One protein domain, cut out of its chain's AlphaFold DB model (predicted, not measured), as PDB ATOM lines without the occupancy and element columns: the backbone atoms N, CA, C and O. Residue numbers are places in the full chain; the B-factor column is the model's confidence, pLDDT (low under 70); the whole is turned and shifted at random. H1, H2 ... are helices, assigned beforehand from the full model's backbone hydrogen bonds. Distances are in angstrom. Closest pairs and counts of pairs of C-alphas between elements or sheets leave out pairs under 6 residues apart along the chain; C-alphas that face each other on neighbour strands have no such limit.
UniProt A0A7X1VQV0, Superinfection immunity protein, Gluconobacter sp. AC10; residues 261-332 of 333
ATOM      1  N   ALA A 261     333.534 239.288 256.644       89.06
ATOM      2  CA  ALA A 261     334.945 239.078 256.320       89.06
ATOM      3  C   ALA A 261     335.874 239.907 257.225       89.06
ATOM      4  O   ALA A 261     336.844 239.370 257.759       89.06
ATOM      5  N   VAL A 262     335.549 241.183 257.464       92.25
ATOM      6  CA  VAL A 262     336.285 242.051 258.398       92.25
ATOM      7  C   VAL A 262     336.231 241.492 259.823       92.25
ATOM      8  O   VAL A 262     337.271 241.409 260.474       92.25
ATOM      9  N   SER A 263     335.067 241.044 260.306       88.50
ATOM     10  CA  SER A 263     334.943 240.428 261.635       88.50
ATOM     11  C   SER A 263     335.782 239.156 261.777       88.50
ATOM     12  O   SER A 263     336.450 238.991 262.797       88.50
ATOM     13  N   ILE A 264     335.807 238.284 260.761       92.44
ATOM     14  CA  ILE A 264     336.649 237.077 260.762       92.44
ATOM     15  C   ILE A 264     338.133 237.462 260.821       92.44
ATOM     16  O   ILE A 264     338.849 236.958 261.681       92.44
ATOM     17  N   VAL A 265     338.585 238.401 259.981       91.31
ATOM     18  CA  VAL A 265     339.982 238.877 259.978       91.31
ATOM     19  C   VAL A 265     340.381 239.471 261.335       91.31
ATOM     20  O   VAL A 265     341.461 239.160 261.836       91.31
ATOM     21  N   VAL A 266     339.511 240.264 261.970       90.81
ATOM     22  CA  VAL A 266     339.760 240.830 263.308       90.81
ATOM     23  C   VAL A 266     339.855 239.733 264.376       90.81
ATOM     24  O   VAL A 266     340.791 239.749 265.174       90.81
ATOM     25  N   VAL A 267     338.948 238.750 264.384       89.88
ATOM     26  CA  VAL A 267     338.984 237.637 265.354       89.88
ATOM     27  C   VAL A 267     340.221 236.754 265.150       89.88
ATOM     28  O   VAL A 267     340.894 236.411 266.123       89.88
ATOM     29  N   SER A 268     340.582 236.440 263.902       85.88
ATOM     30  CA  SER A 268     341.811 235.703 263.586       85.88
ATOM     31  C   SER A 268     343.069 236.465 264.009       85.88
ATOM     32  O   SER A 268     343.977 235.855 264.568       85.88
ATOM     33  N   LEU A 269     343.117 237.789 263.818       87.31
ATOM     34  CA  LEU A 269     344.236 238.624 264.263       87.31
ATOM     35  C   LEU A 269     344.356 238.655 265.797       87.31
ATOM     36  O   LEU A 269     345.461 238.553 266.328       87.31
ATOM     37  N   LEU A 270     343.234 238.731 266.520       85.94
ATOM     38  CA  LEU A 270     343.223 238.668 267.986       85.94
ATOM     39  C   LEU A 270     343.693 237.298 268.511       85.94
ATOM     40  O   LEU A 270     344.473 237.253 269.461       85.94
ATOM     41  N   MET A 271     343.302 236.188 267.871       85.94
ATOM     42  CA  MET A 271     343.837 234.856 268.197       85.94
ATOM     43  C   MET A 271     345.324 234.701 267.848       85.94
ATOM     44  O   MET A 271     346.073 234.088 268.610       85.94
ATOM     45  N   TYR A 272     345.781 235.281 266.737       86.38
ATOM     46  CA  TYR A 272     347.198 235.289 266.365       86.38
ATOM     47  C   TYR A 272     348.047 236.027 267.412       86.38
ATOM     48  O   TYR A 272     349.127 235.579 267.792       86.38
ATOM     49  N   LEU A 273     347.536 237.143 267.936       87.50
ATOM     50  CA  LEU A 273     348.196 237.942 268.968       87.50
ATOM     51  C   LEU A 273     348.030 237.382 270.392       87.50
ATOM     52  O   LEU A 273     348.677 237.891 271.306       87.50
ATOM     53  N   LEU A 274     347.236 236.325 270.603       88.06
ATOM     54  CA  LEU A 274     346.966 235.752 271.928       88.06
ATOM     55  C   LEU A 274     348.237 235.393 272.737       88.06
ATOM     56  O   LEU A 274     348.291 235.788 273.904       88.06
ATOM     57  N   PRO A 275     349.291 234.754 272.176       87.81
ATOM     58  CA  PRO A 275     350.534 234.496 272.914       87.81
ATOM     59  C   PRO A 275     351.222 235.789 273.376       87.81
ATOM     60  O   PRO A 275     351.729 235.873 274.494       87.81
ATOM     61  N   THR A 276     351.187 236.827 272.535       87.06
ATOM     62  CA  THR A 276     351.743 238.151 272.838       87.06
ATOM     63  C   THR A 276     350.934 238.864 273.927       87.06
ATOM     64  O   THR A 276     351.519 239.441 274.838       87.06
ATOM     65  N   ILE A 277     349.599 238.788 273.884       87.25
ATOM     66  CA  ILE A 277     348.705 239.368 274.901       87.25
ATOM     67  C   ILE A 277     348.922 238.686 276.263       87.25
ATOM     68  O   ILE A 277     349.025 239.367 277.283       87.25
ATOM     69  N   ILE A 278     349.070 237.357 276.288       86.88
ATOM     70  CA  ILE A 278     349.403 236.598 277.505       86.88
ATOM     71  C   ILE A 278     350.773 237.027 278.056       86.88
ATOM     72  O   ILE A 278     350.896 237.276 279.255       86.88
ATOM     73  N   ALA A 279     351.787 237.171 277.196       84.56
ATOM     74  CA  ALA A 279     353.128 237.609 277.589       84.56
ATOM     75  C   ALA A 279     353.155 239.037 278.172       84.56
ATOM     76  O   ALA A 279     353.870 239.276 279.148       84.56
ATOM     77  N   ILE A 280     352.354 239.955 277.618       82.50
ATOM     78  CA  ILE A 280     352.159 241.318 278.141       82.50
ATOM     79  C   ILE A 280     351.501 241.264 279.524       82.50
ATOM     80  O   ILE A 280     352.067 241.771 280.489       82.50
ATOM     81  N   ASN A 281     350.353 240.591 279.643       83.62
ATOM     82  CA  ASN A 281     349.583 240.530 280.891       83.62
ATOM     83  C   ASN A 281     350.328 239.803 282.026       83.62
ATOM     84  O   ASN A 281     350.091 240.091 283.198       83.62
ATOM     85  N   ARG A 282     351.234 238.873 281.696       77.88
ATOM     86  CA  ARG A 282     352.102 238.187 282.667       77.88
ATOM     87  C   ARG A 282     353.402 238.927 282.985       77.88
ATOM     88  O   ARG A 282     354.040 238.574 283.974       77.88
ATOM     89  N   GLY A 283     353.817 239.898 282.168       67.31
ATOM     90  CA  GLY A 283     355.097 240.594 282.320       67.31
ATOM     91  C   GLY A 283     356.302 239.651 282.247       67.31
ATOM     92  O   GLY A 283     357.104 239.608 283.176       67.31
ATOM     93  N   VAL A 284     356.425 238.848 281.185       75.06
ATOM     94  CA  VAL A 284     357.553 237.902 281.038       75.06
ATOM     95  C   VAL A 284     358.872 238.613 280.711       75.06
ATOM     96  O   VAL A 284     358.909 239.560 279.924       75.06
ATOM     97  N   ASN A 285     359.976 238.125 281.283       66.56
ATOM     98  CA  ASN A 285     361.319 238.711 281.153       66.56
ATOM     99  C   ASN A 285     361.790 238.925 279.700       66.56
ATOM    100  O   ASN A 285     362.416 239.931 279.378       66.56
ATOM    101  N   LYS A 286     361.476 237.980 278.812       72.50
ATOM    102  CA  LYS A 286     361.907 237.940 277.412       72.50
ATOM    103  C   LYS A 286     360.709 238.115 276.483       72.50
ATOM    104  O   LYS A 286     360.553 237.372 275.516       72.50
ATOM    105  N   MET A 287     359.868 239.120 276.749       76.44
ATOM    106  CA  MET A 287     358.741 239.491 275.876       76.44
ATOM    107  C   MET A 287     359.174 239.623 274.405       76.44
ATOM    108  O   MET A 287     358.483 239.126 273.521       76.44
ATOM    109  N   ALA A 288     360.354 240.201 274.146       80.50
ATOM    110  CA  ALA A 288     360.926 240.299 272.803       80.50
ATOM    111  C   ALA A 288     361.121 238.931 272.117       80.50
ATOM    112  O   ALA A 288     360.900 238.831 270.915       80.50
ATOM    113  N   ALA A 289     361.469 237.870 272.856       81.44
ATOM    114  CA  ALA A 289     361.601 236.521 272.301       81.44
ATOM    115  C   ALA A 289     360.234 235.912 271.950       81.44
ATOM    116  O   ALA A 289     360.082 235.371 270.858       81.44
ATOM    117  N   VAL A 290     359.219 236.065 272.815       83.31
ATOM    118  CA  VAL A 290     357.845 235.611 272.514       83.31
ATOM    119  C   VAL A 290     357.296 236.332 271.281       83.31
ATOM    120  O   VAL A 290     356.761 235.692 270.379       83.31
ATOM    121  N   VAL A 291     357.477 237.655 271.212       86.00
ATOM    122  CA  VAL A 291     357.077 238.479 270.063       86.00
ATOM    123  C   VAL A 291     357.811 238.043 268.794       86.00
ATOM    124  O   VAL A 291     357.171 237.861 267.763       86.00
ATOM    125  N   LEU A 292     359.128 237.816 268.859       87.00
ATOM    126  CA  LEU A 292     359.924 237.399 267.705       87.00
ATOM    127  C   LEU A 292     359.514 236.009 267.191       87.00
ATOM    128  O   LEU A 292     359.355 235.840 265.986       87.00
ATOM    129  N   VAL A 293     359.278 235.034 268.077       86.88
ATOM    130  CA  VAL A 293     358.779 233.704 267.682       86.88
ATOM    131  C   VAL A 293     357.368 233.803 267.096       86.88
ATOM    132  O   VAL A 293     357.105 233.213 266.050       86.88
ATOM    133  N   ASN A 294     356.473 234.597 267.697       90.00
ATOM    134  CA  ASN A 294     355.112 234.764 267.184       90.00
ATOM    135  C   ASN A 294     355.072 235.512 265.833       90.00
ATOM    136  O   ASN A 294     354.212 235.236 265.004       90.00
ATOM    137  N   ILE A 295     356.017 236.415 265.550       86.38
ATOM    138  CA  ILE A 295     356.121 237.081 264.240       86.38
ATOM    139  C   ILE A 295     356.781 236.165 263.195       86.38
ATOM    140  O   ILE A 295     356.233 235.996 262.110       86.38
ATOM    141  N   LEU A 296     357.929 235.551 263.504       86.44
ATOM    142  CA  LEU A 296     358.701 234.764 262.528       86.44
ATOM    143  C   LEU A 296     358.129 233.366 262.258       86.44
ATOM    144  O   LEU A 296     358.323 232.838 261.165       86.44
ATOM    145  N   PHE A 297     357.441 232.763 263.234       86.50
ATOM    146  CA  PHE A 297     356.961 231.378 263.161       86.50
ATOM    147  C   PHE A 297     355.481 231.197 263.526       86.50
ATOM    148  O   PHE A 297     354.956 230.106 263.306       86.50
ATOM    149  N   GLY A 298     354.779 232.221 264.032       81.94
ATOM    150  CA  GLY A 298     353.353 232.129 264.401       81.94
ATOM    151  C   GLY A 298     352.402 231.858 263.226       81.94
ATOM    152  O   GLY A 298     351.299 231.356 263.428       81.94
ATOM    153  N   TRP A 299     352.846 232.089 261.984       84.12
ATOM    154  CA  TRP A 299     352.157 231.641 260.764       84.12
ATOM    155  C   TRP A 299     352.131 230.109 260.617       84.12
ATOM    156  O   TRP A 299     351.364 229.574 259.818       84.12
ATOM    157  N   THR A 300     352.937 229.393 261.406       89.31
ATOM    158  CA  THR A 300     352.849 227.944 261.598       89.31
ATOM    159  C   THR A 300     352.153 227.635 262.925       89.31
ATOM    160  O   THR A 300     352.453 228.237 263.958       89.31
ATOM    161  N   PHE A 301     351.276 226.627 262.932       84.62
ATOM    162  CA  PHE A 301     350.608 226.161 264.154       84.62
ATOM    163  C   PHE A 301     351.608 225.765 265.259       84.62
ATOM    164  O   PHE A 301     351.389 226.049 266.435       84.62
ATOM    165  N   ILE A 302     352.741 225.166 264.870       85.88
ATOM    166  CA  ILE A 302     353.816 224.764 265.785       85.88
ATOM    167  C   ILE A 302     354.475 225.998 266.417       85.88
ATOM    168  O   ILE A 302     354.607 226.055 267.635       85.88
ATOM    169  N   GLY A 303     354.845 227.010 265.625       85.62
ATOM    170  CA  GLY A 303     355.463 228.236 266.137       85.62
ATOM    171  C   GLY A 303     354.536 229.052 267.041       85.62
ATOM    172  O   GLY A 303     354.987 229.557 268.067       85.62
ATOM    173  N   TRP A 304     353.237 229.110 266.727       91.00
ATOM    174  CA  TRP A 304     352.225 229.717 267.602       91.00
ATOM    175  C   TRP A 304     352.090 228.957 268.932       91.00
ATOM    176  O   TRP A 304     352.108 229.572 270.000       91.00
ATOM    177  N   ALA A 305     352.047 227.619 268.896       87.56
ATOM    178  CA  ALA A 305     352.003 226.792 270.102       87.56
ATOM    179  C   ALA A 305     353.279 226.941 270.957       87.56
ATOM    180  O   ALA A 305     353.187 227.079 272.175       87.56
ATOM    181  N   VAL A 306     354.462 226.995 270.333       87.88
ATOM    182  CA  VAL A 306     355.739 227.262 271.017       87.88
ATOM    183  C   VAL A 306     355.756 228.661 271.638       87.88
ATOM    184  O   VAL A 306     356.170 228.800 272.787       87.88
ATOM    185  N   ALA A 307     355.261 229.690 270.940       88.06
ATOM    186  CA  ALA A 307     355.133 231.038 271.495       88.06
ATOM    187  C   ALA A 307     354.179 231.078 272.703       88.06
ATOM    188  O   ALA A 307     354.478 231.743 273.693       88.06
ATOM    189  N   LEU A 308     353.065 230.338 272.659       86.62
ATOM    190  CA  LEU A 308     352.108 230.250 273.765       86.62
ATOM    191  C   LEU A 308     352.681 229.487 274.967       86.62
ATOM    192  O   LEU A 308     352.555 229.956 276.096       86.62
ATOM    193  N   ILE A 309     353.371 228.364 274.740       86.75
ATOM    194  CA  ILE A 309     354.103 227.647 275.795       86.75
ATOM    195  C   ILE A 309     355.142 228.579 276.422       86.75
ATOM    196  O   ILE A 309     355.169 228.708 277.639       86.75
ATOM    197  N   MET A 310     355.935 229.291 275.616       83.56
ATOM    198  CA  MET A 310     356.962 230.225 276.089       83.56
ATOM    199  C   MET A 310     356.368 231.406 276.882       83.56
ATOM    200  O   MET A 310     356.917 231.789 277.912       83.56
ATOM    201  N   ALA A 311     355.216 231.946 276.471       83.56
ATOM    202  CA  ALA A 311     354.475 232.954 277.236       83.56
ATOM    203  C   ALA A 311     353.943 232.419 278.584       83.56
ATOM    204  O   ALA A 311     353.796 233.182 279.542       83.56
ATOM    205  N   CYS A 312     353.665 231.115 278.664       82.00
ATOM    206  CA  CYS A 312     353.132 230.447 279.850       82.00
ATOM    207  C   CYS A 312     354.199 229.842 280.782       82.00
ATOM    208  O   CYS A 312     353.927 229.698 281.976       82.00
ATOM    209  N   SER A 313     355.391 229.511 280.280       78.31
ATOM    210  CA  SER A 313     356.469 228.857 281.038       78.31
ATOM    211  C   SER A 313     357.631 229.778 281.405       78.31
ATOM    212  O   SER A 313     358.371 229.454 282.330       78.31
ATOM    213  N   MET A 314     357.801 230.925 280.733       73.62
ATOM    214  CA  MET A 314     358.848 231.870 281.118       73.62
ATOM    215  C   MET A 314     358.505 232.649 282.392       73.62
ATOM    216  O   MET A 314     357.359 233.013 282.683       73.62
ATOM    217  N   GLU A 315     359.579 232.893 283.128       68.81
ATOM    218  CA  GLU A 315     359.679 233.527 284.434       68.81
ATOM    219  C   GLU A 315     359.538 235.064 284.326       68.81
ATOM    220  O   GLU A 315     359.737 235.667 283.259       68.81
ATOM    221  N   ARG A 316     359.099 235.716 285.408       63.19
ATOM    222  CA  ARG A 316     358.610 237.106 285.368       63.19
ATOM    223  C   ARG A 316     359.751 238.117 285.283       63.19
ATOM    224  O   ARG A 316     360.803 237.949 285.888       63.19
ATOM    225  N   SER A 317     359.533 239.211 284.552       58.09
ATOM    226  CA  SER A 317     360.530 240.277 284.377       58.09
ATOM    227  C   SER A 317     360.972 240.886 285.704       58.09
ATOM    228  O   SER A 317     362.149 241.179 285.858       58.09
ATOM    229  N   ILE A 318     360.053 240.993 286.669       62.62
ATOM    230  CA  ILE A 318     360.287 241.488 288.033       62.62
ATOM    231  C   ILE A 318     361.461 240.761 288.702       62.62
ATOM    232  O   ILE A 318     362.292 241.400 289.342       62.62
ATOM    233  N   ASP A 319     361.551 239.448 288.513       61.91
ATOM    234  CA  ASP A 319     362.517 238.595 289.205       61.91
ATOM    235  C   ASP A 319     363.901 238.666 288.517       61.91
ATOM    236  O   ASP A 319     364.942 238.621 289.174       61.91
ATOM    237  N   TYR A 320     363.928 238.932 287.202       60.28
ATOM    238  CA  TYR A 320     365.152 239.236 286.444       60.28
ATOM    239  C   TYR A 320     365.671 240.647 286.720       60.28
ATOM    240  O   TYR A 320     366.877 240.827 286.880       60.28
ATOM    241  N   ASP A 321     364.786 241.641 286.786       59.53
ATOM    242  CA  ASP A 321     365.148 243.029 287.088       59.53
ATOM    243  C   ASP A 321     365.704 243.138 288.514       59.53
ATOM    244  O   ASP A 321     366.700 243.823 288.734       59.53
ATOM    245  N   LEU A 322     365.121 242.397 289.465       65.19
ATOM    246  CA  LEU A 322     365.639 242.260 290.825       65.19
ATOM    247  C   LEU A 322     367.035 241.618 290.822       65.19
ATOM    248  O   LEU A 322     367.990 242.246 291.271       65.19
ATOM    249  N   ARG A 323     367.184 240.421 290.233       66.50
ATOM    250  CA  ARG A 323     368.465 239.692 290.166       66.50
ATOM    251  C   ARG A 323     369.573 240.495 289.474       66.50
ATOM    252  O   ARG A 323     370.708 240.503 289.941       66.50
ATOM    253  N   THR A 324     369.247 241.215 288.400       61.31
ATOM    254  CA  THR A 324     370.212 242.034 287.648       61.31
ATOM    255  C   THR A 324     370.590 243.308 288.409       61.31
ATOM    256  O   THR A 324     371.759 243.684 288.407       61.31
ATOM    257  N   ARG A 325     369.654 243.959 289.118       66.56
ATOM    258  CA  ARG A 325     369.972 245.109 289.990       66.56
ATOM    259  C   ARG A 325     370.839 244.701 291.179       66.56
ATOM    260  O   ARG A 325     371.803 245.402 291.464       66.56
ATOM    261  N   VAL A 326     370.543 243.562 291.810       65.12
ATOM    262  CA  VAL A 326     371.366 242.983 292.885       65.12
ATOM    263  C   VAL A 326     372.787 242.717 292.373       65.12
ATOM    264  O   VAL A 326     373.744 243.229 292.948       65.12
ATOM    265  N   MET A 327     372.939 242.032 291.234       61.88
ATOM    266  CA  MET A 327     374.254 241.807 290.617       61.88
ATOM    267  C   MET A 327     374.992 243.113 290.279       61.88
ATOM    268  O   MET A 327     376.180 243.227 290.565       61.88
ATOM    269  N   MET A 328     374.311 244.134 289.745       57.78
ATOM    270  CA  MET A 328     374.947 245.429 289.463       57.78
ATOM    271  C   MET A 328     375.360 246.196 290.729       57.78
ATOM    272  O   MET A 328     376.369 246.894 290.687       57.78
ATOM    273  N   GLN A 329     374.651 246.053 291.857       61.88
ATOM    274  CA  GLN A 329     375.080 246.634 293.139       61.88
ATOM    275  C   GLN A 329     376.311 245.931 293.729       61.88
ATOM    276  O   GLN A 329     377.119 246.589 294.382       61.88
ATOM    277  N   PHE A 330     376.486 244.629 293.476       53.34
ATOM    278  CA  PHE A 330     377.714 243.907 293.834       53.34
ATOM    279  C   PHE A 330     378.894 244.217 292.899       53.34
ATOM    280  O   PHE A 330     380.034 244.134 293.334       53.34
ATOM    281  N   MET A 331     378.647 244.615 291.645       50.91
ATOM    282  CA  MET A 331     379.694 244.960 290.668       50.91
ATOM    283  C   MET A 331     380.100 246.449 290.649       50.91
ATOM    284  O   MET A 331     380.911 246.839 289.810       50.91
ATOM    285  N   SER A 332     379.539 247.296 291.522       50.38
ATOM    286  CA  SER A 332     379.888 248.728 291.618       50.38
ATOM    287  C   SER A 332     380.512 249.121 292.968       50.38
ATOM    288  O   SER A 332     380.340 250.257 293.428       50.38
TER     289      SER A 332
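This is residues 261 to 332 of the 333 residues of the protein "Superinfection immunity protein" of Gluconobacter sp. AC10 (UniProt A0A7X1VQV0). H2, H3 and H4 lie side by side as a small core, and helical arms stick out from its opposite ends: residues 322 to 332, mostly H5, and residues 261 to 270 of H1. The 72 printed residues have five named helices, H1 to H5, and no named strand: all helix. The whole is loose, with a radius of gyration of the C-alphas of 15.5 A; its arms make the length, in spans of 58 by 21 by 17 A.

H5, residues 317 to 330, 19.9 A long, ends at C-alpha 330 (377.714, 243.907, 293.834). H4 is residues 301 to 313, 18.1 A; H3 287 to 296, 14.2 A; H2 274 to 282, 12.2 A. H1, residues 261 to 272, 16.3 A, begins at (334.945, 239.078, 256.320).

H5 is apart from H1, H2, H3 and H4. H2 and H4 touch, closest at the C-alphas of Pro 275 and Leu 308, 4.6 A, at a shallow tilt of 9 degrees, the same way. H3 forms hairpins with H4, closest C-alphas Val 290 and Ala 307, 5.4 A, and with H2, Thr 276 and Val 291, 6.0 A. H1 and H2 meet only through their link. In H1 to H5 every O i to N i+4 pair is within hydrogen-bond range.

The C-alphas farthest apart, Ala 261 and Ser 332, are 58.0 A apart. The printed part has no cut, and its four links are tight. pLDDT is under 70 at residues 283, 285 and 315 to 332.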